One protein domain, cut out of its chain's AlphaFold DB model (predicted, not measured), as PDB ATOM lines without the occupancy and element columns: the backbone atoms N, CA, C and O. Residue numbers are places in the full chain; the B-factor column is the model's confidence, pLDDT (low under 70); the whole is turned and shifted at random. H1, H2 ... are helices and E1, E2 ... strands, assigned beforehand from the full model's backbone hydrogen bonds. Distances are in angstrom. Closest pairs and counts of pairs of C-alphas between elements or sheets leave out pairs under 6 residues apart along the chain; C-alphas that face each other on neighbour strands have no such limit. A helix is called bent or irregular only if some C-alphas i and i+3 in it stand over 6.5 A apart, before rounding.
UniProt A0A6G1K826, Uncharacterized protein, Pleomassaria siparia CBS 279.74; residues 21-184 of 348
ATOM      1  N   GLU A  21      86.341  13.670 -36.199       96.69
ATOM      2  CA  GLU A  21      85.323  12.624 -36.310       96.69
ATOM      3  C   GLU A  21      84.043  13.009 -35.562       96.69
ATOM      4  O   GLU A  21      82.932  12.710 -36.006       96.69
ATOM      5  N   ILE A  22      84.190  13.715 -34.434       96.75
ATOM      6  CA  ILE A  22      83.061  14.210 -33.647       96.75
ATOM      7  C   ILE A  22      82.357  15.336 -34.400       96.75
ATOM      8  O   ILE A  22      81.129  15.331 -34.472       96.75
ATOM      9  N   TRP A  23      83.103  16.249 -35.028       96.06
ATOM     10  CA  TRP A  23      82.516  17.297 -35.864       96.06
ATOM     11  C   TRP A  23      81.776  16.737 -37.074       96.06
ATOM     12  O   TRP A  23      80.630  17.115 -37.299       96.06
ATOM     13  N   ILE A  24      82.379  15.804 -37.816       97.00
ATOM     14  CA  ILE A  24      81.735  15.147 -38.966       97.00
ATOM     15  C   ILE A  24      80.437  14.467 -38.520       97.00
ATOM     16  O   ILE A  24      79.395  14.628 -39.155       97.00
ATOM     17  N   ARG A  25      80.462  13.772 -37.375       96.31
ATOM     18  CA  ARG A  25      79.267  13.140 -36.811       96.31
ATOM     19  C   ARG A  25      78.204  14.165 -36.420       96.31
ATOM     20  O   ARG A  25      77.045  13.941 -36.741       96.31
ATOM     21  N   ILE A  26      78.564  15.273 -35.770       96.06
ATOM     22  CA  ILE A  26      77.618  16.351 -35.428       96.06
ATOM     23  C   ILE A  26      76.990  16.931 -36.703       96.06
ATOM     24  O   ILE A  26      75.768  16.997 -36.808       96.06
ATOM     25  N   LEU A  27      77.813  17.293 -37.688       96.44
ATOM     26  CA  LEU A  27      77.364  17.889 -38.948       96.44
ATOM     27  C   LEU A  27      76.524  16.920 -39.798       96.44
ATOM     28  O   LEU A  27      75.650  17.368 -40.532       96.44
ATOM     29  N   SER A  28      76.715  15.603 -39.658       96.31
ATOM     30  CA  SER A  28      75.866  14.593 -40.314       96.31
ATOM     31  C   SER A  28      74.406  14.588 -39.833       96.31
ATOM     32  O   SER A  28      73.552  14.025 -40.513       96.31
ATOM     33  N   TYR A  29      74.106  15.230 -38.693       95.62
ATOM     34  CA  TYR A  29      72.742  15.420 -38.174       95.62
ATOM     35  C   TYR A  29      72.142  16.780 -38.530       95.62
ATOM     36  O   TYR A  29      71.115  17.160 -37.975       95.62
ATOM     37  N   HIS A  30      72.783  17.538 -39.417       96.06
ATOM     38  CA  HIS A  30      72.264  18.827 -39.844       96.06
ATOM     39  C   HIS A  30      71.127  18.635 -40.859       96.06
ATOM     40  O   HIS A  30      71.368  18.213 -41.987       96.06
ATOM     41  N   ASP A  31      69.896  18.978 -40.470       95.88
ATOM     42  CA  ASP A  31      68.707  18.768 -41.312       95.88
ATOM     43  C   ASP A  31      68.689  19.680 -42.555       95.88
ATOM     44  O   ASP A  31      68.252  19.276 -43.631       95.88
ATOM     45  N   ASP A  32      69.200  20.910 -42.435       97.19
ATOM     46  CA  ASP A  32      69.289  21.846 -43.560       97.19
ATOM     47  C   ASP A  32      70.624  21.686 -44.306       97.19
ATOM     48  O   ASP A  32      71.648  22.284 -43.956       97.19
ATOM     49  N   LEU A  33      70.607  20.859 -45.352       97.75
ATOM     50  CA  LEU A  33      71.771  20.614 -46.212       97.75
ATOM     51  C   LEU A  33      72.241  21.877 -46.950       97.75
ATOM     52  O   LEU A  33      73.432  22.008 -47.235       97.75
ATOM     53  N   THR A  34      71.333  22.817 -47.224       97.81
ATOM     54  CA  THR A  34      71.663  24.085 -47.887       97.81
ATOM     55  C   THR A  34      72.501  24.956 -46.958       97.81
ATOM     56  O   THR A  34      73.555  25.455 -47.357       97.81
ATOM     57  N   HIS A  35      72.093  25.085 -45.693       97.56
ATOM     58  CA  HIS A  35      72.877  25.778 -44.670       97.56
ATOM     59  C   HIS A  35      74.241  25.108 -44.449       97.56
ATOM     60  O   HIS A  35      75.270  25.791 -44.435       97.56
ATOM     61  N   LEU A  36      74.280  23.773 -44.356       97.69
ATOM     62  CA  LEU A  36      75.529  23.031 -44.169       97.69
ATOM     63  C   LEU A  36      76.527  23.271 -45.319       97.69
ATOM     64  O   LEU A  36      77.715  23.513 -45.076       97.69
ATOM     65  N   TRP A  37      76.055  23.227 -46.569       98.19
ATOM     66  CA  TRP A  37      76.912  23.390 -47.745       98.19
ATOM     67  C   TRP A  37      77.318  24.842 -48.009       98.19
ATOM     68  O   TRP A  37      78.452  25.097 -48.412       98.19
ATOM     69  N   SER A  38      76.411  25.800 -47.816       97.00
ATOM     70  CA  SER A  38      76.651  27.192 -48.209       97.00
ATOM     71  C   SER A  38      77.161  28.084 -47.082       97.00
ATOM     72  O   SER A  38      77.908  29.019 -47.361       97.00
ATOM     73  N   ILE A  39      76.777  27.820 -45.830       97.38
ATOM     74  CA  ILE A  39      77.124  28.671 -44.683       97.38
ATOM     75  C   ILE A  39      78.194  27.993 -43.835       97.38
ATOM     76  O   ILE A  39      79.289  28.538 -43.716       97.38
ATOM     77  N   CYS A  40      77.948  26.784 -43.314       96.88
ATOM     78  CA  CYS A  40      78.924  26.100 -42.452       96.88
ATOM     79  C   CYS A  40      80.266  25.879 -43.164       96.88
ATOM     80  O   CYS A  40      81.317  26.150 -42.587       96.88
ATOM     81  N   ARG A  41      80.234  25.472 -44.441       96.62
ATOM     82  CA  ARG A  41      81.434  25.291 -45.278       96.62
ATOM     83  C   ARG A  41      82.275  26.572 -45.428       96.62
ATOM     84  O   ARG A  41      83.471  26.471 -45.663       96.62
ATOM     85  N   ALA A  42      81.681  27.760 -45.293       97.06
ATOM     86  CA  ALA A  42      82.365  29.048 -45.453       97.06
ATOM     87  C   ALA A  42      82.945  29.616 -44.142       97.06
ATOM     88  O   ALA A  42      83.659  30.616 -44.180       97.06
ATOM     89  N   VAL A  43      82.663  28.999 -42.987       96.75
ATOM     90  CA  VAL A  43      83.085  29.509 -41.668       96.75
ATOM     91  C   VAL A  43      84.603  29.435 -41.479       96.75
ATOM     92  O   VAL A  43      85.213  30.365 -40.960       96.75
ATOM     93  N   SER A  44      85.223  28.316 -41.861       96.06
ATOM     94  CA  SER A  44      86.673  28.110 -41.762       96.06
ATOM     95  C   SER A  44      87.138  26.995 -42.708       96.06
ATOM     96  O   SER A  44      86.328  26.137 -43.065       96.06
ATOM     97  N   PRO A  45      88.437  26.925 -43.060       96.88
ATOM     98  CA  PRO A  45      88.980  25.813 -43.848       96.88
ATOM     99  C   PRO A  45      88.748  24.435 -43.207       96.88
ATOM    100  O   PRO A  45      88.542  23.444 -43.901       96.88
ATOM    101  N   THR A  46      88.740  24.369 -41.875       95.81
ATOM    102  CA  THR A  46      88.482  23.135 -41.128       95.81
ATOM    103  C   THR A  46      87.022  22.691 -41.258       95.81
ATOM    104  O   THR A  46      86.757  21.532 -41.570       95.81
ATOM    105  N   PHE A  47      86.068  23.616 -41.102       96.00
ATOM    106  CA  PHE A  47      84.648  23.325 -41.336       96.00
ATOM    107  C   PHE A  47      84.359  22.994 -42.798       96.00
ATOM    108  O   PHE A  47      83.520  22.137 -43.063       96.00
ATOM    109  N   LEU A  48      85.077  23.609 -43.742       97.25
ATOM    110  CA  LEU A  48      85.003  23.240 -45.151       97.25
ATOM    111  C   LEU A  48      85.316  21.754 -45.341       97.25
ATOM    112  O   LEU A  48      84.517  21.040 -45.944       97.25
ATOM    113  N   ALA A  49      86.430  21.279 -44.778       97.38
ATOM    114  CA  ALA A  49      86.826  19.878 -44.869       97.38
ATOM    115  C   ALA A  49      85.805  18.939 -44.203       97.38
ATOM    116  O   ALA A  49      85.468  17.900 -44.771       97.38
ATOM    117  N   TYR A  50      85.273  19.305 -43.032       97.81
ATOM    118  CA  TYR A  50      84.278  18.485 -42.332       97.81
ATOM    119  C   TYR A  50      82.950  18.407 -43.085       97.81
ATOM    120  O   TYR A  50      82.427  17.311 -43.274       97.81
ATOM    121  N   SER A  51      82.425  19.541 -43.560       98.12
ATOM    122  CA  SER A  51      81.213  19.568 -44.381       98.12
ATOM    123  C   SER A  51      81.403  18.747 -45.655       98.12
ATOM    124  O   SER A  51      80.564  17.911 -45.973       98.12
ATOM    125  N   GLU A  52      82.519  18.910 -46.368       97.94
ATOM    126  CA  GLU A  52      82.789  18.118 -47.572       97.94
ATOM    127  C   GLU A  52      82.891  16.616 -47.286       97.94
ATOM    128  O   GLU A  52      82.378  15.821 -48.072       97.94
ATOM    129  N   GLN A  53      83.477  16.222 -46.154       97.75
ATOM    130  CA  GLN A  53      83.527  14.819 -45.747       97.75
ATOM    131  C   GLN A  53      82.125  14.259 -45.464       97.75
ATOM    132  O   GLN A  53      81.810  13.163 -45.930       97.75
ATOM    133  N   VAL A  54      81.255  15.016 -44.780       98.06
ATOM    134  CA  VAL A  54      79.849  14.620 -44.564       98.06
ATOM    135  C   VAL A  54      79.137  14.393 -45.897       98.06
ATOM    136  O   VAL A  54      78.445  13.389 -46.077       98.06
ATOM    137  N   PHE A  55      79.334  15.293 -46.861       98.06
ATOM    138  CA  PHE A  55      78.736  15.148 -48.183       98.06
ATOM    139  C   PHE A  55      79.289  13.943 -48.942       98.06
ATOM    140  O   PHE A  55      78.511  13.190 -49.520       98.06
ATOM    141  N   ALA A  56      80.600  13.719 -48.905       97.38
ATOM    142  CA  ALA A  56      81.241  12.595 -49.577       97.38
ATOM    143  C   ALA A  56      80.813  11.228 -49.009       97.38
ATOM    144  O   ALA A  56      80.662  10.264 -49.764       97.38
ATOM    145  N   GLU A  57      80.633  11.121 -47.690       96.06
ATOM    146  CA  GLU A  57      80.323   9.851 -47.026       96.06
ATOM    147  C   GLU A  57      78.833   9.525 -46.983       96.06
ATOM    148  O   GLU A  57      78.465   8.367 -47.198       96.06
ATOM    149  N   TYR A  58      77.989  10.524 -46.716       96.19
ATOM    150  CA  TYR A  58      76.567  10.319 -46.454       96.19
ATOM    151  C   TYR A  58      75.709  10.822 -47.612       96.19
ATOM    152  O   TYR A  58      75.015  10.035 -48.251       96.19
ATOM    153  N   ILE A  59      75.800  12.113 -47.934       97.25
ATOM    154  CA  ILE A  59      74.843  12.751 -48.849       97.25
ATOM    155  C   ILE A  59      75.006  12.253 -50.284       97.25
ATOM    156  O   ILE A  59      74.018  11.945 -50.938       97.25
ATOM    157  N   LEU A  60      76.241  12.101 -50.764       96.94
ATOM    158  CA  LEU A  60      76.524  11.671 -52.133       96.94
ATOM    159  C   LEU A  60      75.979  10.266 -52.428       96.94
ATOM    160  O   LEU A  60      75.575   9.986 -53.555       96.94
ATOM    161  N   ARG A  61      75.932   9.389 -51.417       95.75
ATOM    162  CA  ARG A  61      75.366   8.034 -51.536       95.75
ATOM    163  C   ARG A  61      73.843   8.035 -51.639       95.75
ATOM    164  O   ARG A  61      73.287   7.126 -52.252       95.75
ATOM    165  N   ASP A  62      73.211   9.061 -51.079       94.75
ATOM    166  CA  ASP A  62      71.768   9.295 -51.124       94.75
ATOM    167  C   ASP A  62      71.370  10.257 -52.263       94.75
ATOM    168  O   ASP A  62      70.200  10.627 -52.397       94.75
ATOM    169  N   THR A  63      72.323  10.640 -53.121       97.00
ATOM    170  CA  THR A  63      72.064  11.372 -54.360       97.00
ATOM    171  C   THR A  63      71.671  10.402 -55.471       97.00
ATOM    172  O   THR A  63      72.388   9.447 -55.784       97.00
ATOM    173  N   TYR A  64      70.553  10.692 -56.131       96.06
ATOM    174  CA  TYR A  64      70.069   9.947 -57.290       96.06
ATOM    175  C   TYR A  64      70.049  10.856 -58.509       96.06
ATOM    176  O   TYR A  64      69.638  12.013 -58.411       96.06
ATOM    177  N   ILE A  65      70.451  10.330 -59.663       96.81
ATOM    178  CA  ILE A  65      70.352  11.050 -60.934       96.81
ATOM    179  C   ILE A  65      69.518  10.204 -61.886       96.81
ATOM    180  O   ILE A  65      69.892   9.090 -62.246       96.81
ATOM    181  N   ASP A  66      68.370  10.734 -62.279       94.62
ATOM    182  CA  ASP A  66      67.435  10.085 -63.190       94.62
ATOM    183  C   ASP A  66      67.602  10.667 -64.591       94.62
ATOM    184  O   ASP A  66      67.271  11.827 -64.812       94.62
ATOM    185  N   TRP A  67      68.089   9.872 -65.540       94.00
ATOM    186  CA  TRP A  67      68.248  10.264 -66.940       94.00
ATOM    187  C   TRP A  67      67.032   9.880 -67.769       94.00
ATOM    188  O   TRP A  67      66.665   8.708 -67.831       94.00
ATOM    189  N   ALA A  68      66.458  10.843 -68.480       91.69
ATOM    190  CA  ALA A  68      65.442  10.590 -69.489       91.69
ATOM    191  C   ALA A  68      66.111  10.183 -70.812       91.69
ATOM    192  O   ALA A  68      66.970  10.894 -71.334       91.69
ATOM    193  N   LEU A  69      65.718   9.032 -71.367       88.06
ATOM    194  CA  LEU A  69      66.329   8.506 -72.596       88.06
ATOM    195  C   LEU A  69      65.599   8.948 -73.877       88.06
ATOM    196  O   LEU A  69      66.155   8.846 -74.973       88.06
ATOM    197  N   GLU A  70      64.368   9.448 -73.766       82.88
ATOM    198  CA  GLU A  70      63.579   9.961 -74.895       82.88
ATOM    199  C   GLU A  70      63.861  11.442 -75.181       82.88
ATOM    200  O   GLU A  70      64.180  12.212 -74.281       82.88
ATOM    201  N   LYS A  71      63.767  11.839 -76.463       64.62
ATOM    202  CA  LYS A  71      64.096  13.204 -76.922       64.62
ATOM    203  C   LYS A  71      62.987  14.206 -76.690       64.62
ATOM    204  O   LYS A  71      63.272  15.351 -76.377       64.62
ATOM    205  N   TYR A  72      61.755  13.767 -76.903       54.28
ATOM    206  CA  TYR A  72      60.593  14.628 -76.868       54.28
ATOM    207  C   TYR A  72      59.489  13.922 -76.113       54.28
ATOM    208  O   TYR A  72      59.097  12.800 -76.439       54.28
ATOM    209  N   ASN A  73      58.977  14.618 -75.114       54.03
ATOM    210  CA  ASN A  73      57.831  14.188 -74.350       54.03
ATOM    211  C   ASN A  73      56.575  14.514 -75.155       54.03
ATOM    212  O   ASN A  73      55.936  15.538 -74.945       54.03
ATOM    213  N   LEU A  74      56.203  13.636 -76.088       49.00
ATOM    214  CA  LEU A  74      54.996  13.788 -76.913       49.00
ATOM    215  C   LEU A  74      53.688  13.545 -76.123       49.00
ATOM    216  O   LEU A  74      52.741  12.963 -76.639       49.00
ATOM    217  N   GLY A  75      53.621  13.942 -74.846       49.09
ATOM    218  CA  GLY A  75      52.383  13.942 -74.054       49.09
ATOM    219  C   GLY A  75      51.780  12.566 -73.732       49.09
ATOM    220  O   GLY A  75      50.669  12.490 -73.212       49.09
ATOM    221  N   GLY A  76      52.484  11.467 -74.010       55.44
ATOM    222  CA  GLY A  76      52.003  10.118 -73.712       55.44
ATOM    223  C   GLY A  76      52.022   9.802 -72.212       55.44
ATOM    224  O   GLY A  76      53.022  10.022 -71.535       55.44
ATOM    225  N   LYS A  77      50.944   9.187 -71.703       57.03
ATOM    226  CA  LYS A  77      50.876   8.584 -70.350       57.03
ATOM    227  C   LYS A  77      51.802   7.361 -70.179       57.03
ATOM    228  O   LYS A  77      51.788   6.719 -69.128       57.03
ATOM    229  N   SER A  78      52.556   6.972 -71.209       58.09
ATOM    230  CA  SER A  78      53.474   5.834 -71.154       58.09
ATOM    231  C   SER A  78      54.667   6.147 -70.254       58.09
ATOM    232  O   SER A  78      55.317   7.180 -70.409       58.09
ATOM    233  N   ARG A  79      54.970   5.230 -69.325       64.81
ATOM    234  CA  ARG A  79      56.185   5.281 -68.501       64.81
ATOM    235  C   ARG A  79      57.405   5.358 -69.420       64.81
ATOM    236  O   ARG A  79      57.651   4.425 -70.183       64.81
ATOM    237  N   ARG A  80      58.135   6.467 -69.341       73.00
ATOM    238  CA  ARG A  80      59.308   6.732 -70.171       73.00
ATOM    239  C   ARG A  80      60.464   5.829 -69.743       73.00
ATOM    240  O   ARG A  80      60.576   5.486 -68.561       73.00
ATOM    241  N   PRO A  81      61.319   5.396 -70.678       79.31
ATOM    242  CA  PRO A  81      62.548   4.724 -70.315       79.31
ATOM    243  C   PRO A  81      63.478   5.742 -69.645       79.31
ATOM    244  O   PRO A  81      63.937   6.699 -70.268       79.31
ATOM    245  N   GLU A  82      63.735   5.517 -68.362       86.75
ATOM    246  CA  GLU A  82      64.685   6.286 -67.566       86.75
ATOM    247  C   GLU A  82      65.861   5.398 -67.148       86.75
ATOM    248  O   GLU A  82      65.706   4.181 -66.972       86.75
ATOM    249  N   MET A  83      67.033   6.013 -66.994       88.94
ATOM    250  CA  MET A  83      68.212   5.409 -66.385       88.94
ATOM    251  C   MET A  83      68.484   6.103 -65.051       88.94
ATOM    252  O   MET A  83      68.948   7.239 -65.022       88.94
ATOM    253  N   ASN A  84      68.181   5.423 -63.948       91.00
ATOM    254  CA  ASN A  84      68.553   5.893 -62.618       91.00
ATOM    255  C   ASN A  84      69.991   5.461 -62.322       91.00
ATOM    256  O   ASN A  84      70.316   4.273 -62.407       91.00
ATOM    257  N   VAL A  85      70.831   6.425 -61.966       94.75
ATOM    258  CA  VAL A  85      72.193   6.173 -61.514       94.75
ATOM    259  C   VAL A  85      72.403   6.688 -60.104       94.75
ATOM    260  O   VAL A  85      71.878   7.730 -59.703       94.75
ATOM    261  N   THR A  86      73.205   5.942 -59.357       95.88
ATOM    262  CA  THR A  86      73.591   6.259 -57.981       95.88
ATOM    263  C   THR A  86      75.099   6.286 -57.861       95.88
ATOM    264  O   THR A  86      75.803   5.713 -58.697       95.88
ATOM    265  N   PHE A  87      75.596   6.928 -56.809       96.94
ATOM    266  CA  PHE A  87      77.023   6.963 -56.533       96.94
ATOM    267  C   PHE A  87      77.603   5.545 -56.461       96.94
ATOM    268  O   PHE A  87      77.138   4.709 -55.685       96.94
ATOM    269  N   ALA A  88      78.620   5.292 -57.278       96.31
ATOM    270  CA  ALA A  88      79.347   4.031 -57.304       96.31
ATOM    271  C   ALA A  88      80.666   4.160 -56.534       96.31
ATOM    272  O   ALA A  88      80.964   3.355 -55.651       96.31
ATOM    273  N   ARG A  89      81.462   5.184 -56.861       96.75
ATOM    274  CA  ARG A  89      82.814   5.387 -56.321       96.75
ATOM    275  C   ARG A  89      83.343   6.780 -56.648       96.75
ATOM    276  O   ARG A  89      82.790   7.488 -57.483       96.75
ATOM    277  N   PHE A  90      84.464   7.143 -56.038       97.94
ATOM    278  CA  PHE A  90      85.280   8.268 -56.499       97.94
ATOM    279  C   PHE A  90      86.243   7.830 -57.610       97.94
ATOM    280  O   PHE A  90      86.523   6.633 -57.771       97.94
ATOM    281  N   SER A  91      86.769   8.796 -58.367       96.75
ATOM    282  CA  SER A  91      87.959   8.560 -59.186       96.75
ATOM    283  C   SER A  91      89.144   8.142 -58.308       96.75
ATOM    284  O   SER A  91      89.157   8.359 -57.095       96.75
ATOM    285  N   SER A  92      90.152   7.524 -58.920       95.00
ATOM    286  CA  SER A  92      91.389   7.103 -58.246       95.00
ATOM    287  C   SER A  92      92.272   8.270 -57.787       95.00
ATOM    288  O   SER A  92      93.310   8.042 -57.171       95.00
ATOM    289  N   ASP A  93      91.892   9.509 -58.094       94.25
ATOM    290  CA  ASP A  93      92.685  10.691 -57.781       94.25
ATOM    291  C   ASP A  93      92.641  10.980 -56.277       94.25
ATOM    292  O   ASP A  93      91.582  10.923 -55.647       94.25
ATOM    293  N   ALA A  94      93.783  11.359 -55.696       89.38
ATOM    294  CA  ALA A  94      93.919  11.549 -54.248       89.38
ATOM    295  C   ALA A  94      92.902  12.552 -53.660       89.38
ATOM    296  O   ALA A  94      92.442  12.382 -52.533       89.38
ATOM    297  N   GLY A  95      92.514  13.570 -54.437       89.56
ATOM    298  CA  GLY A  95      91.557  14.602 -54.019       89.56
ATOM    299  C   GLY A  95      90.084  14.182 -54.063       89.56
ATOM    300  O   GLY A  95      89.226  14.937 -53.594       89.56
ATOM    301  N   LYS A  96      89.772  13.005 -54.634       95.06
ATOM    302  CA  LYS A  96      88.396  12.517 -54.837       95.06
ATOM    303  C   LYS A  96      87.492  13.580 -55.476       95.06
ATOM    304  O   LYS A  96      86.336  13.716 -55.096       95.06
ATOM    305  N   ASN A  97      88.020  14.388 -56.398       96.62
ATOM    306  CA  ASN A  97      87.290  15.524 -56.981       96.62
ATOM    307  C   ASN A  97      86.159  15.080 -57.909       96.62
ATOM    308  O   ASN A  97      85.154  15.775 -58.043       96.62
ATOM    309  N   VAL A  98      86.308  13.898 -58.503       98.12
ATOM    310  CA  VAL A  98      85.364  13.344 -59.462       98.12
ATOM    311  C   VAL A  98      84.611  12.186 -58.817       98.12
ATOM    312  O   VAL A  98      85.216  11.251 -58.288       98.12
ATOM    313  N   ALA A  99      83.283  12.250 -58.868       98.25
ATOM    314  CA  ALA A  99      82.412  11.154 -58.467       98.25
ATOM    315  C   ALA A  99      81.932  10.393 -59.704       98.25
ATOM    316  O   ALA A  99      81.589  11.002 -60.716       98.25
ATOM    317  N   CYS A 100      81.892   9.066 -59.605       98.12
ATOM    318  CA  CYS A 100      81.369   8.164 -60.620       98.12
ATOM    319  C   CYS A 100      79.993   7.661 -60.179       98.12
ATOM    320  O   CYS A 100      79.838   7.143 -59.070       98.12
ATOM    321  N   PHE A 101      79.000   7.808 -61.050       97.69
ATOM    322  CA  PHE A 101      77.642   7.317 -60.857       97.69
ATOM    323  C   PHE A 101      77.354   6.243 -61.898       97.69
ATOM    324  O   PHE A 101      77.417   6.501 -63.100       97.69
ATOM    325  N   GLY A 102      77.033   5.044 -61.429       95.62
ATOM    326  CA  GLY A 102      76.718   3.897 -62.271       95.62
ATOM    327  C   GLY A 102      75.253   3.510 -62.155       95.62
ATOM    328  O   GLY A 102      74.590   3.797 -61.151       95.62
ATOM    329  N   ALA A 103      74.748   2.819 -63.175       89.19
ATOM    330  CA  ALA A 103      73.516   2.060 -63.017       89.19
ATOM    331  C   ALA A 103      73.741   0.989 -61.940       89.19
ATOM    332  O   ALA A 103      74.790   0.345 -61.904       89.19
ATOM    333  N   LYS A 104      72.767   0.785 -61.047       79.94
ATOM    334  CA  LYS A 104      72.872  -0.266 -60.030       79.94
ATOM    335  C   LYS A 104      72.980  -1.637 -60.703       79.94
ATOM    336  O   LYS A 104      72.011  -2.126 -61.285       79.94
ATOM    337  N   SER A 105      74.157  -2.250 -60.622       61.69
ATOM    338  CA  SER A 105      74.404  -3.597 -61.125       61.69
ATOM    339  C   SER A 105      73.800  -4.633 -60.168       61.69
ATOM    340  O   SER A 105      74.009  -4.586 -58.960       61.69
ATOM    341  N   GLY A 106      73.023  -5.572 -60.715       51.69
ATOM    342  CA  GLY A 106      72.448  -6.698 -59.972       51.69
ATOM    343  C   GLY A 106      71.051  -6.427 -59.409       51.69
ATOM    344  O   GLY A 106      70.891  -5.629 -58.495       51.69
ATOM    345  N   ALA A 107      70.042  -7.111 -59.963       42.66
ATOM    346  CA  ALA A 107      68.639  -7.204 -59.516       42.66
ATOM    347  C   ALA A 107      67.827  -5.895 -59.334       42.66
ATOM    348  O   ALA A 107      66.610  -5.927 -59.433       42.66
ATOM    349  N   GLN A 108      68.456  -4.729 -59.166       44.91
ATOM    350  CA  GLN A 108      67.817  -3.448 -58.844       44.91
ATOM    351  C   GLN A 108      67.669  -2.484 -60.033       44.91
ATOM    352  O   GLN A 108      67.287  -1.330 -59.851       44.91
ATOM    353  N   LEU A 109      67.840  -2.973 -61.267       49.25
ATOM    354  CA  LEU A 109      67.234  -2.356 -62.462       49.25
ATOM    355  C   LEU A 109      65.686  -2.442 -62.441       49.25
ATOM    356  O   LEU A 109      65.019  -1.993 -63.371       49.25
ATOM    357  N   GLU A 110      65.104  -2.980 -61.366       46.03
ATOM    358  CA  GLU A 110      63.677  -3.007 -61.043       46.03
ATOM    359  C   GLU A 110      63.065  -1.640 -60.682       46.03
ATOM    360  O   GLU A 110      61.952  -1.590 -60.167       46.03
ATOM    361  N   TYR A 111      63.681  -0.506 -61.032       44.44
ATOM    362  CA  TYR A 111      63.012   0.801 -60.894       44.44
ATOM    363  C   TYR A 111      61.891   1.064 -61.925       44.44
ATOM    364  O   TYR A 111      61.324   2.152 -61.998       44.44
ATOM    365  N   GLY A 112      61.462   0.024 -62.642       53.66
ATOM    366  CA  GLY A 112      60.096  -0.079 -63.163       53.66
ATOM    367  C   GLY A 112      59.475  -1.468 -62.998       53.66
ATOM    368  O   GLY A 112      58.518  -1.804 -63.705       53.66
ATOM    369  N   GLY A 113      60.018  -2.254 -62.066       64.50
ATOM    370  CA  GLY A 113      59.667  -3.636 -61.777       64.50
ATOM    371  C   GLY A 113      59.837  -4.573 -62.970       64.50
ATOM    372  O   GLY A 113      60.210  -4.185 -64.083       64.50
ATOM    373  N   GLU A 114      59.449  -5.827 -62.760       71.88
ATOM    374  CA  GLU A 114      59.321  -6.833 -63.818       71.88
ATOM    375  C   GLU A 114      58.483  -6.316 -65.010       71.88
ATOM    376  O   GLU A 114      58.711  -6.681 -66.166       71.88
ATOM    377  N   ARG A 115      57.553  -5.386 -64.748       70.94
ATOM    378  CA  ARG A 115      56.705  -4.729 -65.748       70.94
ATOM    379  C   ARG A 115      57.498  -3.899 -66.760       70.94
ATOM    380  O   ARG A 115      57.218  -4.007 -67.952       70.94
ATOM    381  N   GLN A 116      58.474  -3.095 -66.337       71.12
ATOM    382  CA  GLN A 116      59.288  -2.302 -67.269       71.12
ATOM    383  C   GLN A 116      60.264  -3.189 -68.045       71.12
ATOM    384  O   GLN A 116      60.460  -2.961 -69.236       71.12
ATOM    385  N   ARG A 117      60.797  -4.253 -67.427       74.88
ATOM    386  CA  ARG A 117      61.587  -5.267 -68.143       74.88
ATOM    387  C   ARG A 117      60.752  -5.964 -69.223       74.88
ATOM    388  O   ARG A 117      61.173  -6.002 -70.376       74.88
ATOM    389  N   LYS A 118      59.548  -6.441 -68.884       80.50
ATOM    390  CA  LYS A 118      58.592  -7.031 -69.841       80.50
ATOM    391  C   LYS A 118      58.225  -6.047 -70.952       80.50
ATOM    392  O   LYS A 118      58.173  -6.437 -72.113       80.50
ATOM    393  N   TRP A 119      58.027  -4.770 -70.625       77.94
ATOM    394  CA  TRP A 119      57.759  -3.720 -71.612       77.94
ATOM    395  C   TRP A 119      58.944  -3.490 -72.564       77.94
ATOM    396  O   TRP A 119      58.735  -3.440 -73.773       77.94
ATOM    397  N   ARG A 120      60.185  -3.434 -72.053       75.81
ATOM    398  CA  ARG A 120      61.400  -3.311 -72.883       75.81
ATOM    399  C   ARG A 120      61.561  -4.506 -73.821       75.81
ATOM    400  O   ARG A 120      61.789  -4.308 -75.009       75.81
ATOM    401  N   LEU A 121      61.372  -5.723 -73.302       79.88
ATOM    402  CA  LEU A 121      61.405  -6.953 -74.099       79.88
ATOM    403  C   LEU A 121      60.311  -6.953 -75.176       79.88
ATOM    404  O   LEU A 121      60.595  -7.274 -76.325       79.88
ATOM    405  N   LYS A 122      59.089  -6.520 -74.839       83.50
ATOM    406  CA  LYS A 122      57.972  -6.404 -75.791       83.50
ATOM    407  C   LYS A 122      58.263  -5.416 -76.926       83.50
ATOM    408  O   LYS A 122      57.799  -5.630 -78.040       83.50
ATOM    409  N   LEU A 123      59.004  -4.345 -76.650       80.75
ATOM    410  CA  LEU A 123      59.387  -3.342 -77.646       80.75
ATOM    411  C   LEU A 123      60.715  -3.644 -78.356       80.75
ATOM    412  O   LEU A 123      61.153  -2.836 -79.169       80.75
ATOM    413  N   GLY A 124      61.376  -4.764 -78.045       84.38
ATOM    414  CA  GLY A 124      62.677  -5.102 -78.628       84.38
ATOM    415  C   GLY A 124      63.793  -4.114 -78.274       84.38
ATOM    416  O   GLY A 124      64.784  -4.021 -78.993       84.38
ATOM    417  N   ILE A 125      63.646  -3.354 -77.181       82.56
ATOM    418  CA  ILE A 125      64.663  -2.393 -76.745       82.56
ATOM    419  C   ILE A 125      65.776  -3.168 -76.039       82.56
ATOM    420  O   ILE A 125      65.606  -3.639 -74.912       82.56
ATOM    421  N   THR A 126      66.919  -3.298 -76.710       85.38
ATOM    422  CA  THR A 126      68.108  -3.964 -76.167       85.38
ATOM    423  C   THR A 126      68.817  -3.082 -75.140       85.38
ATOM    424  O   THR A 126      68.763  -1.852 -75.205       85.38
ATOM    425  N   GLU A 127      69.530  -3.705 -74.199       83.38
ATOM    426  CA  GLU A 127      70.381  -2.988 -73.239       83.38
ATOM    427  C   GLU A 127      71.436  -2.135 -73.955       83.38
ATOM    428  O   GLU A 127      71.628  -0.976 -73.606       83.38
ATOM    429  N   LYS A 128      72.016  -2.655 -75.045       87.50
ATOM    430  CA  LYS A 128      72.936  -1.909 -75.911       87.50
ATOM    431  C   LYS A 128      72.317  -0.604 -76.429       87.50
ATOM    432  O   LYS A 128      72.936   0.443 -76.302       87.50
ATOM    433  N   SER A 129      71.077  -0.644 -76.931       87.88
ATOM    434  CA  SER A 129      70.387   0.562 -77.413       87.88
ATOM    435  C   SER A 129      70.114   1.569 -76.291       87.88
ATOM    436  O   SER A 129      70.196   2.777 -76.505       87.88
ATOM    437  N   VAL A 130      69.805   1.089 -75.083       87.06
ATOM    438  CA  VAL A 130      69.642   1.947 -73.898       87.06
ATOM    439  C   VAL A 130      70.955   2.648 -73.549       87.06
ATOM    440  O   VAL A 130      70.945   3.854 -73.307       87.06
ATOM    441  N   MET A 131      72.067   1.913 -73.562       90.19
ATOM    442  CA  MET A 131      73.393   2.449 -73.262       90.19
ATOM    443  C   MET A 131      73.862   3.458 -74.315       90.19
ATOM    444  O   MET A 131      74.303   4.540 -73.944       90.19
ATOM    445  N   GLU A 132      73.681   3.163 -75.606       91.94
ATOM    446  CA  GLU A 132      73.994   4.086 -76.708       91.94
ATOM    447  C   GLU A 132      73.207   5.398 -76.586       91.94
ATOM    448  O   GLU A 132      73.773   6.484 -76.701       91.94
ATOM    449  N   ARG A 133      71.902   5.315 -76.281       91.56
ATOM    450  CA  ARG A 133      71.073   6.509 -76.052       91.56
ATOM    451  C   ARG A 133      71.523   7.288 -74.827       91.56
ATOM    452  O   ARG A 133      71.509   8.513 -74.851       91.56
ATOM    453  N   TRP A 134      71.878   6.606 -73.744       93.50
ATOM    454  CA  TRP A 134      72.343   7.281 -72.539       93.50
ATOM    455  C   TRP A 134      73.675   8.003 -72.780       93.50
ATOM    456  O   TRP A 134      73.800   9.176 -72.437       93.50
ATOM    457  N   GLU A 135      74.623   7.359 -73.458       95.50
ATOM    458  CA  GLU A 135      75.887   7.964 -73.881       95.50
ATOM    459  C   GLU A 135      75.663   9.195 -74.772       95.50
ATOM    460  O   GLU A 135      76.249  10.255 -74.529       95.50
ATOM    461  N   GLU A 136      74.773   9.094 -75.764       95.12
ATOM    462  CA  GLU A 136      74.379  10.215 -76.623       95.12
ATOM    463  C   GLU A 136      73.806  11.378 -75.797       95.12
ATOM    464  O   GLU A 136      74.178  12.534 -76.006       95.12
ATOM    465  N   ARG A 137      72.935  11.088 -74.822       94.12
ATOM    466  CA  ARG A 137      72.314  12.096 -73.942       94.12
ATOM    467  C   ARG A 137      73.321  12.810 -73.062       94.12
ATOM    468  O   ARG A 137      73.191  14.014 -72.860       94.12
ATOM    469  N   VAL A 138      74.297  12.076 -72.537       95.94
ATOM    470  CA  VAL A 138      75.365  12.634 -71.706       95.94
ATOM    471  C   VAL A 138      76.250  13.549 -72.551       95.94
ATOM    472  O   VAL A 138      76.494  14.686 -72.156       95.94
ATOM    473  N   ARG A 139      76.665  13.099 -73.744       96.12
ATOM    474  CA  ARG A 139      77.501  13.886 -74.669       96.12
ATOM    475  C   ARG A 139      76.814  15.147 -75.182       96.12
ATOM    476  O   ARG A 139      77.458  16.181 -75.309       96.12
ATOM    477  N   ASN A 140      75.518  15.057 -75.466       94.81
ATOM    478  CA  ASN A 140      74.726  16.157 -76.012       94.81
ATOM    479  C   ASN A 140      73.994  16.966 -74.931       94.81
ATOM    480  O   ASN A 140      73.094  17.737 -75.259       94.81
ATOM    481  N   SER A 141      74.332  16.784 -73.649       94.94
ATOM    482  CA  SER A 141      73.694  17.525 -72.561       94.94
ATOM    483  C   SER A 141      74.040  19.009 -72.650       94.94
ATOM    484  O   SER A 141      75.209  19.382 -72.744       94.94
ATOM    485  N   ARG A 142      73.020  19.863 -72.557       95.00
ATOM    486  CA  ARG A 142      73.162  21.323 -72.604       95.00
ATOM    487  C   ARG A 142      72.613  21.967 -71.323       95.00
ATOM    488  O   ARG A 142      71.778  21.341 -70.667       95.00
ATOM    489  N   PRO A 143      73.063  23.172 -70.927       95.06
ATOM    490  CA  PRO A 143      72.602  23.831 -69.697       95.06
ATOM    491  C   PRO A 143      71.097  24.155 -69.688       95.06
ATOM    492  O   PRO A 143      70.469  24.156 -68.625       95.06
ATOM    493  N   GLU A 144      70.519  24.429 -70.856       94.56
ATOM    494  CA  GLU A 144      69.096  24.682 -71.069       94.56
ATOM    495  C   GLU A 144      68.258  23.401 -71.092       94.56
ATOM    496  O   GLU A 144      67.124  23.404 -70.605       94.56
ATOM    497  N   GLN A 145      68.850  22.299 -71.566       92.00
ATOM    498  CA  GLN A 145      68.196  21.006 -71.763       92.00
ATOM    499  C   GLN A 145      68.975  19.854 -71.091       92.00
ATOM    500  O   GLN A 145      69.494  18.954 -71.765       92.00
ATOM    501  N   PRO A 146      69.075  19.838 -69.750       92.31
ATOM    502  CA  PRO A 146      69.610  18.692 -69.033       92.31
ATOM    503  C   PRO A 146      68.621  17.529 -69.154       92.31
ATOM    504  O   PRO A 146      67.486  17.582 -68.676       92.31
ATOM    505  N   ASN A 147      69.044  16.435 -69.789       93.31
ATOM    506  CA  ASN A 147      68.230  15.223 -69.947       93.31
ATOM    507  C   ASN A 147      68.169  14.383 -68.657       93.31
ATOM    508  O   ASN A 147      68.078  13.159 -68.712       93.31
ATOM    509  N   TYR A 148      68.263  15.027 -67.498       96.12
ATOM    510  CA  TYR A 148      68.285  14.375 -66.201       96.12
ATOM    511  C   TYR A 148      67.642  15.239 -65.119       96.12
ATOM    512  O   TYR A 148      67.454  16.442 -65.288       96.12
ATOM    513  N   THR A 149      67.320  14.609 -63.995       97.06
ATOM    514  CA  THR A 149      66.998  15.279 -62.733       97.06
ATOM    515  C   THR A 149      67.874  14.712 -61.626       97.06
ATOM    516  O   THR A 149      68.101  13.506 -61.568       97.06
ATOM    517  N   ILE A 150      68.343  15.579 -60.741       97.94
ATOM    518  CA  ILE A 150      69.109  15.259 -59.542       97.94
ATOM    519  C   ILE A 150      68.151  15.305 -58.356       97.94
ATOM    520  O   ILE A 150      67.436  16.290 -58.171       97.94
ATOM    521  N   ARG A 151      68.157  14.252 -57.541       97.31
ATOM    522  CA  ARG A 151      67.385  14.165 -56.303       97.31
ATOM    523  C   ARG A 151      68.319  13.987 -55.115       97.31
ATOM    524  O   ARG A 151      69.122  13.054 -55.100       97.31
ATOM    525  N   ILE A 152      68.182  14.873 -54.133       97.00
ATOM    526  CA  ILE A 152      68.932  14.878 -52.873       97.00
ATOM    527  C   ILE A 152      67.901  15.056 -51.757       97.00
ATOM    528  O   ILE A 152      67.364  16.146 -51.575       97.00
ATOM    529  N   GLY A 153      67.580  13.975 -51.044       93.94
ATOM    530  CA  GLY A 153      66.470  13.982 -50.088       93.94
ATOM    531  C   GLY A 153      65.121  14.233 -50.775       93.94
ATOM    532  O   GLY A 153      64.735  13.490 -51.684       93.94
ATOM    533  N   ASP A 154      64.416  15.267 -50.322       93.38
ATOM    534  CA  ASP A 154      63.146  15.771 -50.859       93.38
ATOM    535  C   ASP A 154      63.326  16.819 -51.974       93.38
ATOM    536  O   ASP A 154      62.383  17.120 -52.708       93.38
ATOM    537  N   MET A 155      64.542  17.337 -52.152       96.19
ATOM    538  CA  MET A 155      64.854  18.315 -53.186       96.19
ATOM    539  C   MET A 155      65.093  17.623 -54.527       96.19
ATOM    540  O   MET A 155      65.903  16.697 -54.640       96.19
ATOM    541  N   VAL A 156      64.437  18.129 -55.572       97.12
ATOM    542  CA  VAL A 156      64.660  17.713 -56.959       97.12
ATOM    543  C   VAL A 156      64.977  18.938 -57.801       97.12
ATOM    544  O   VAL A 156      64.242  19.921 -57.770       97.12
ATOM    545  N   ASN A 157      66.061  18.879 -58.569       97.44
ATOM    546  CA  ASN A 157      66.436  19.938 -59.501       97.44
ATOM    547  C   ASN A 157      67.137  19.351 -60.734       97.44
ATOM    548  O   ASN A 157      67.475  18.172 -60.757       97.44
ATOM    549  N   ASP A 158      67.388  20.154 -61.756       97.25
ATOM    550  CA  ASP A 158      68.143  19.767 -62.952       97.25
ATOM    551  C   ASP A 158      69.425  20.592 -63.132       97.25
ATOM    552  O   ASP A 158      69.849  20.928 -64.239       97.25
ATOM    553  N   THR A 159      70.027  20.953 -62.000       97.38
ATOM    554  CA  THR A 159      71.309  21.651 -61.909       97.38
ATOM    555  C   THR A 159      72.376  21.001 -62.784       97.38
ATOM    556  O   THR A 159      72.457  19.781 -62.885       97.38
ATOM    557  N   ALA A 160      73.229  21.833 -63.384       96.75
ATOM    558  CA  ALA A 160      74.353  21.375 -64.187       96.75
ATOM    559  C   ALA A 160      75.275  20.407 -63.420       96.75
ATOM    560  O   ALA A 160      75.524  20.581 -62.228       96.75
ATOM    561  N   LEU A 161      75.832  19.434 -64.141       97.88
ATOM    562  CA  LEU A 161      76.881  18.522 -63.684       97.88
ATOM    563  C   LEU A 161      78.232  18.977 -64.279       97.88
ATOM    564  O   LEU A 161      78.500  18.689 -65.449       97.88
ATOM    565  N   PRO A 162      79.079  19.725 -63.546       97.75
ATOM    566  CA  PRO A 162      80.351  20.221 -64.077       97.75
ATOM    567  C   PRO A 162      81.323  19.077 -64.380       97.75
ATOM    568  O   PRO A 162      81.389  18.096 -63.643       97.75
ATOM    569  N   GLY A 163      82.039  19.157 -65.502       97.19
ATOM    570  CA  GLY A 163      82.939  18.081 -65.937       97.19
ATOM    571  C   GLY A 163      82.229  16.776 -66.329       97.19
ATOM    572  O   GLY A 163      82.867  15.723 -66.344       97.19
ATOM    573  N   LEU A 164      80.922  16.825 -66.624       98.19
ATOM    574  CA  LEU A 164      80.136  15.659 -67.021       98.19
ATOM    575  C   LEU A 164      80.764  14.927 -68.214       98.19
ATOM    576  O   LEU A 164      80.914  15.477 -69.304       98.19
ATOM    577  N   ALA A 165      81.067  13.649 -68.011       97.81
ATOM    578  CA  ALA A 165      81.556  12.750 -69.044       97.81
ATOM    579  C   ALA A 165      80.985  11.339 -68.860       97.81
ATOM    580  O   ALA A 165      80.691  10.915 -67.742       97.81
ATOM    581  N   PHE A 166      80.865  10.606 -69.964       97.38
ATOM    582  CA  PHE A 166      80.447   9.206 -69.975       97.38
ATOM    583  C   PHE A 166      81.671   8.281 -70.025       97.38
ATOM    584  O   PHE A 166      82.553   8.467 -70.864       97.38
ATOM    585  N   ASP A 167      81.724   7.293 -69.136       97.31
ATOM    586  CA  ASP A 167      82.707   6.210 -69.127       97.31
ATOM    587  C   ASP A 167      82.067   4.945 -69.709       97.31
ATOM    588  O   ASP A 167      81.394   4.180 -69.013       97.31
ATOM    589  N   SER A 168      82.294   4.724 -71.005       93.56
ATOM    590  CA  SER A 168      81.739   3.588 -71.747       93.56
ATOM    591  C   SER A 168      82.280   2.232 -71.302       93.56
ATOM    592  O   SER A 168      81.639   1.215 -71.547       93.56
ATOM    593  N   LYS A 169      83.441   2.187 -70.634       94.62
ATOM    594  CA  LYS A 169      84.021   0.925 -70.160       94.62
ATOM    595  C   LYS A 169      83.262   0.397 -68.947       94.62
ATOM    596  O   LYS A 169      83.049  -0.806 -68.836       94.62
ATOM    597  N   ASN A 170      82.890   1.301 -68.044       94.62
ATOM    598  CA  ASN A 170      82.228   0.957 -66.786       94.62
ATOM    599  C   ASN A 170      80.717   1.221 -66.809       94.62
ATOM    600  O   ASN A 170      80.034   0.841 -65.863       94.62
ATOM    601  N   ASN A 171      80.190   1.833 -67.877       94.25
ATOM    602  CA  ASN A 171      78.796   2.276 -67.974       94.25
ATOM    603  C   ASN A 171      78.427   3.252 -66.842       94.25
ATOM    604  O   ASN A 171      77.377   3.140 -66.205       94.25
ATOM    605  N   GLU A 172      79.321   4.206 -66.583       96.75
ATOM    606  CA  GLU A 172      79.199   5.208 -65.521       96.75
ATOM    607  C   GLU A 172      79.219   6.619 -66.122       96.75
ATOM    608  O   GLU A 172      79.835   6.865 -67.156       96.75
ATOM    609  N   ILE A 173      78.592   7.579 -65.448       98.06
ATOM    610  CA  ILE A 173      78.885   9.000 -65.660       98.06
ATOM    611  C   ILE A 173      79.852   9.478 -64.587       98.06
ATOM    612  O   ILE A 173      79.842   8.985 -63.459       98.06
ATOM    613  N   ARG A 174      80.667  10.469 -64.921       98.19
ATOM    614  CA  ARG A 174      81.584  11.115 -63.985       98.19
ATOM    615  C   ARG A 174      81.457  12.625 -64.072       98.19
ATOM    616  O   ARG A 174      81.252  13.143 -65.166       98.19
ATOM    617  N   PHE A 175      81.553  13.308 -62.939       98.56
ATOM    618  CA  PHE A 175      81.490  14.769 -62.852       98.56
ATOM    619  C   PHE A 175      82.123  15.266 -61.542       98.56
ATOM    620  O   PHE A 175      82.363  14.489 -60.611       98.56
ATOM    621  N   GLU A 176      82.393  16.566 -61.469       98.38
ATOM    622  CA  GLU A 176      82.962  17.257 -60.310       98.38
ATOM    623  C   GLU A 176      81.873  17.479 -59.252       98.38
ATOM    624  O   GLU A 176      81.019  18.364 -59.355       98.38
ATOM    625  N   TRP A 177      81.847  16.624 -58.228       98.38
ATOM    626  CA  TRP A 177      80.714  16.558 -57.296       98.38
ATOM    627  C   TRP A 177      80.609  17.783 -56.378       98.38
ATOM    628  O   TRP A 177      79.501  18.173 -56.006       98.38
ATOM    629  N   ARG A 178      81.744  18.409 -56.036       98.19
ATOM    630  CA  ARG A 178      81.769  19.643 -55.235       98.19
ATOM    631  C   ARG A 178      81.116  20.788 -55.994       98.19
ATOM    632  O   ARG A 178      80.266  21.481 -55.443       98.19
ATOM    633  N   ASP A 179      81.465  20.953 -57.263       98.25
ATOM    634  CA  ASP A 179      80.911  22.021 -58.093       98.25
ATOM    635  C   ASP A 179      79.440  21.764 -58.423       98.25
ATOM    636  O   ASP A 179      78.641  22.702 -58.424       98.25
ATOM    637  N   MET A 180      79.046  20.495 -58.580       98.25
ATOM    638  CA  MET A 180      77.637  20.100 -58.667       98.25
ATOM    639  C   MET A 180      76.842  20.535 -57.426       98.25
ATOM    640  O   MET A 180      75.853  21.252 -57.574       98.25
ATOM    641  N   PHE A 181      77.270  20.185 -56.202       98.50
ATOM    642  CA  PHE A 181      76.561  20.626 -54.989       98.50
ATOM    643  C   PHE A 181      76.630  22.147 -54.805       98.50
ATOM    644  O   PHE A 181      75.645  22.764 -54.396       98.50
ATOM    645  N   GLY A 182      77.756  22.776 -55.160       98.38
ATOM    646  CA  GLY A 182      77.904  24.231 -55.219       98.38
ATOM    647  C   GLY A 182      76.832  24.887 -56.078       98.38
ATOM    648  O   GLY A 182      76.159  25.813 -55.624       98.38
ATOM    649  N   ALA A 183      76.628  24.379 -57.289       98.06
ATOM    650  CA  ALA A 183      75.579  24.852 -58.176       98.06
ATOM    651  C   ALA A 183      74.177  24.540 -57.620       98.06
ATOM    652  O   ALA A 183      73.319  25.423 -57.627       98.06
ATOM    653  N   PHE A 184      73.964  23.337 -57.073       98.44
ATOM    654  CA  PHE A 184      72.654  22.865 -56.619       98.44
ATOM    655  C   PHE A 184      72.140  23.688 -55.436       98.44
ATOM    656  O   PHE A 184      71.049  24.255 -55.492       98.44
TER     657      PHE A 184
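Overview. This is residues 21 to 184 of the 348 residues of an uncharacterized protein of Pleomassaria siparia CBS 279.74 (UniProt A0A6G1K826). A strongly twisted, curled sheet of seven strands makes the body, with H5 and H6 packed on one face of it. At one end of the long axis H1 and the helical hairpin of H2 and H3 make a small helical head; at the other end lies H4, and residues 72 to 78 stick out as a loop. The 164 printed residues have six named helices and seven named strands, in the order H1 H2 H3 E1 E2 E3 H4 H5 E4 E5 E6 E7 H6; the class is mixed, helices and strands. The sheet, in the order E5 E4 E1 E2 E3 E7 E6, is antiparallel throughout. The whole is compact, with a radius of gyration of the C-alphas of 17.4 A, yet elongated, spanning 55 by 33 by 31 A.

Along the chain. In the sheet, E5 is residues 155 to 157, E4 148 to 152, E1 63 to 68 (16.5 A), E2 82 to 90 (23.5 A), E3 98 to 103 (16.7 A), E7 172 to 176 and E6 165 to 167. H5 is residues 127 to 139 (18.4 A) and H6 177 to 184, ending at C-alpha 184 (72.654, 22.865, -56.619). H1 is residues 21 to 27, from C-alpha 21 (85.323, 12.624, -36.310); H2 is 33 to 43, H3 45 to 62 (24.9 A), and H4 113 to 122.

Arrangement. E1, E2 and E3 form a meander, each strand the antiparallel neighbour of the one before; N 67 and O 83 are 2.8 A apart, N 88 and O 100 also 2.8 A. Beyond E3, N 101 and O 173 of E7 are 2.8 A apart. On the other side of E1, N 66 and O 149 of E4 are 2.9 A apart. E5 and E6 are the edge strands. H5 and H6 on one face of the sheet make two layers, at heights over the sheet of 7.4 A and 7.9 A. H3 only grazes the sheet with residues 55 to 62, and has a kink of 39 degrees near residue 56; it is only just irregular, C-alphas 57 and 60 being 6.6 A apart. H2 and H3 touch, opposite ways at a shallow tilt of 19 degrees, closest at the C-alphas of Arg 41 and Leu 48, 4.1 A. H1 touches H3, closest at the C-alphas of Ile 24 and Tyr 50, 5.4 A. H2 and H6 only just touch, with 3 pairs of C-alphas within 8 A, closest at Trp 37 and Gly 182, 7.6 A. H4 touches no helix and is not on the sheet. Every O i to N i+4 pair is within hydrogen-bond range in H1, H4, H5 and H6, but 4 of 7 in H2 and 12 of 14 in H3.

Size, cuts and confidence. The C-alphas farthest apart, of Ser 44 and Lys 122, are 56.3 A apart. The printed part has no cut. The link from E1 to E2 is long. Mean pLDDT of the printed part is 89.3; residues 71 to 79 and 105 to 113 are under 70.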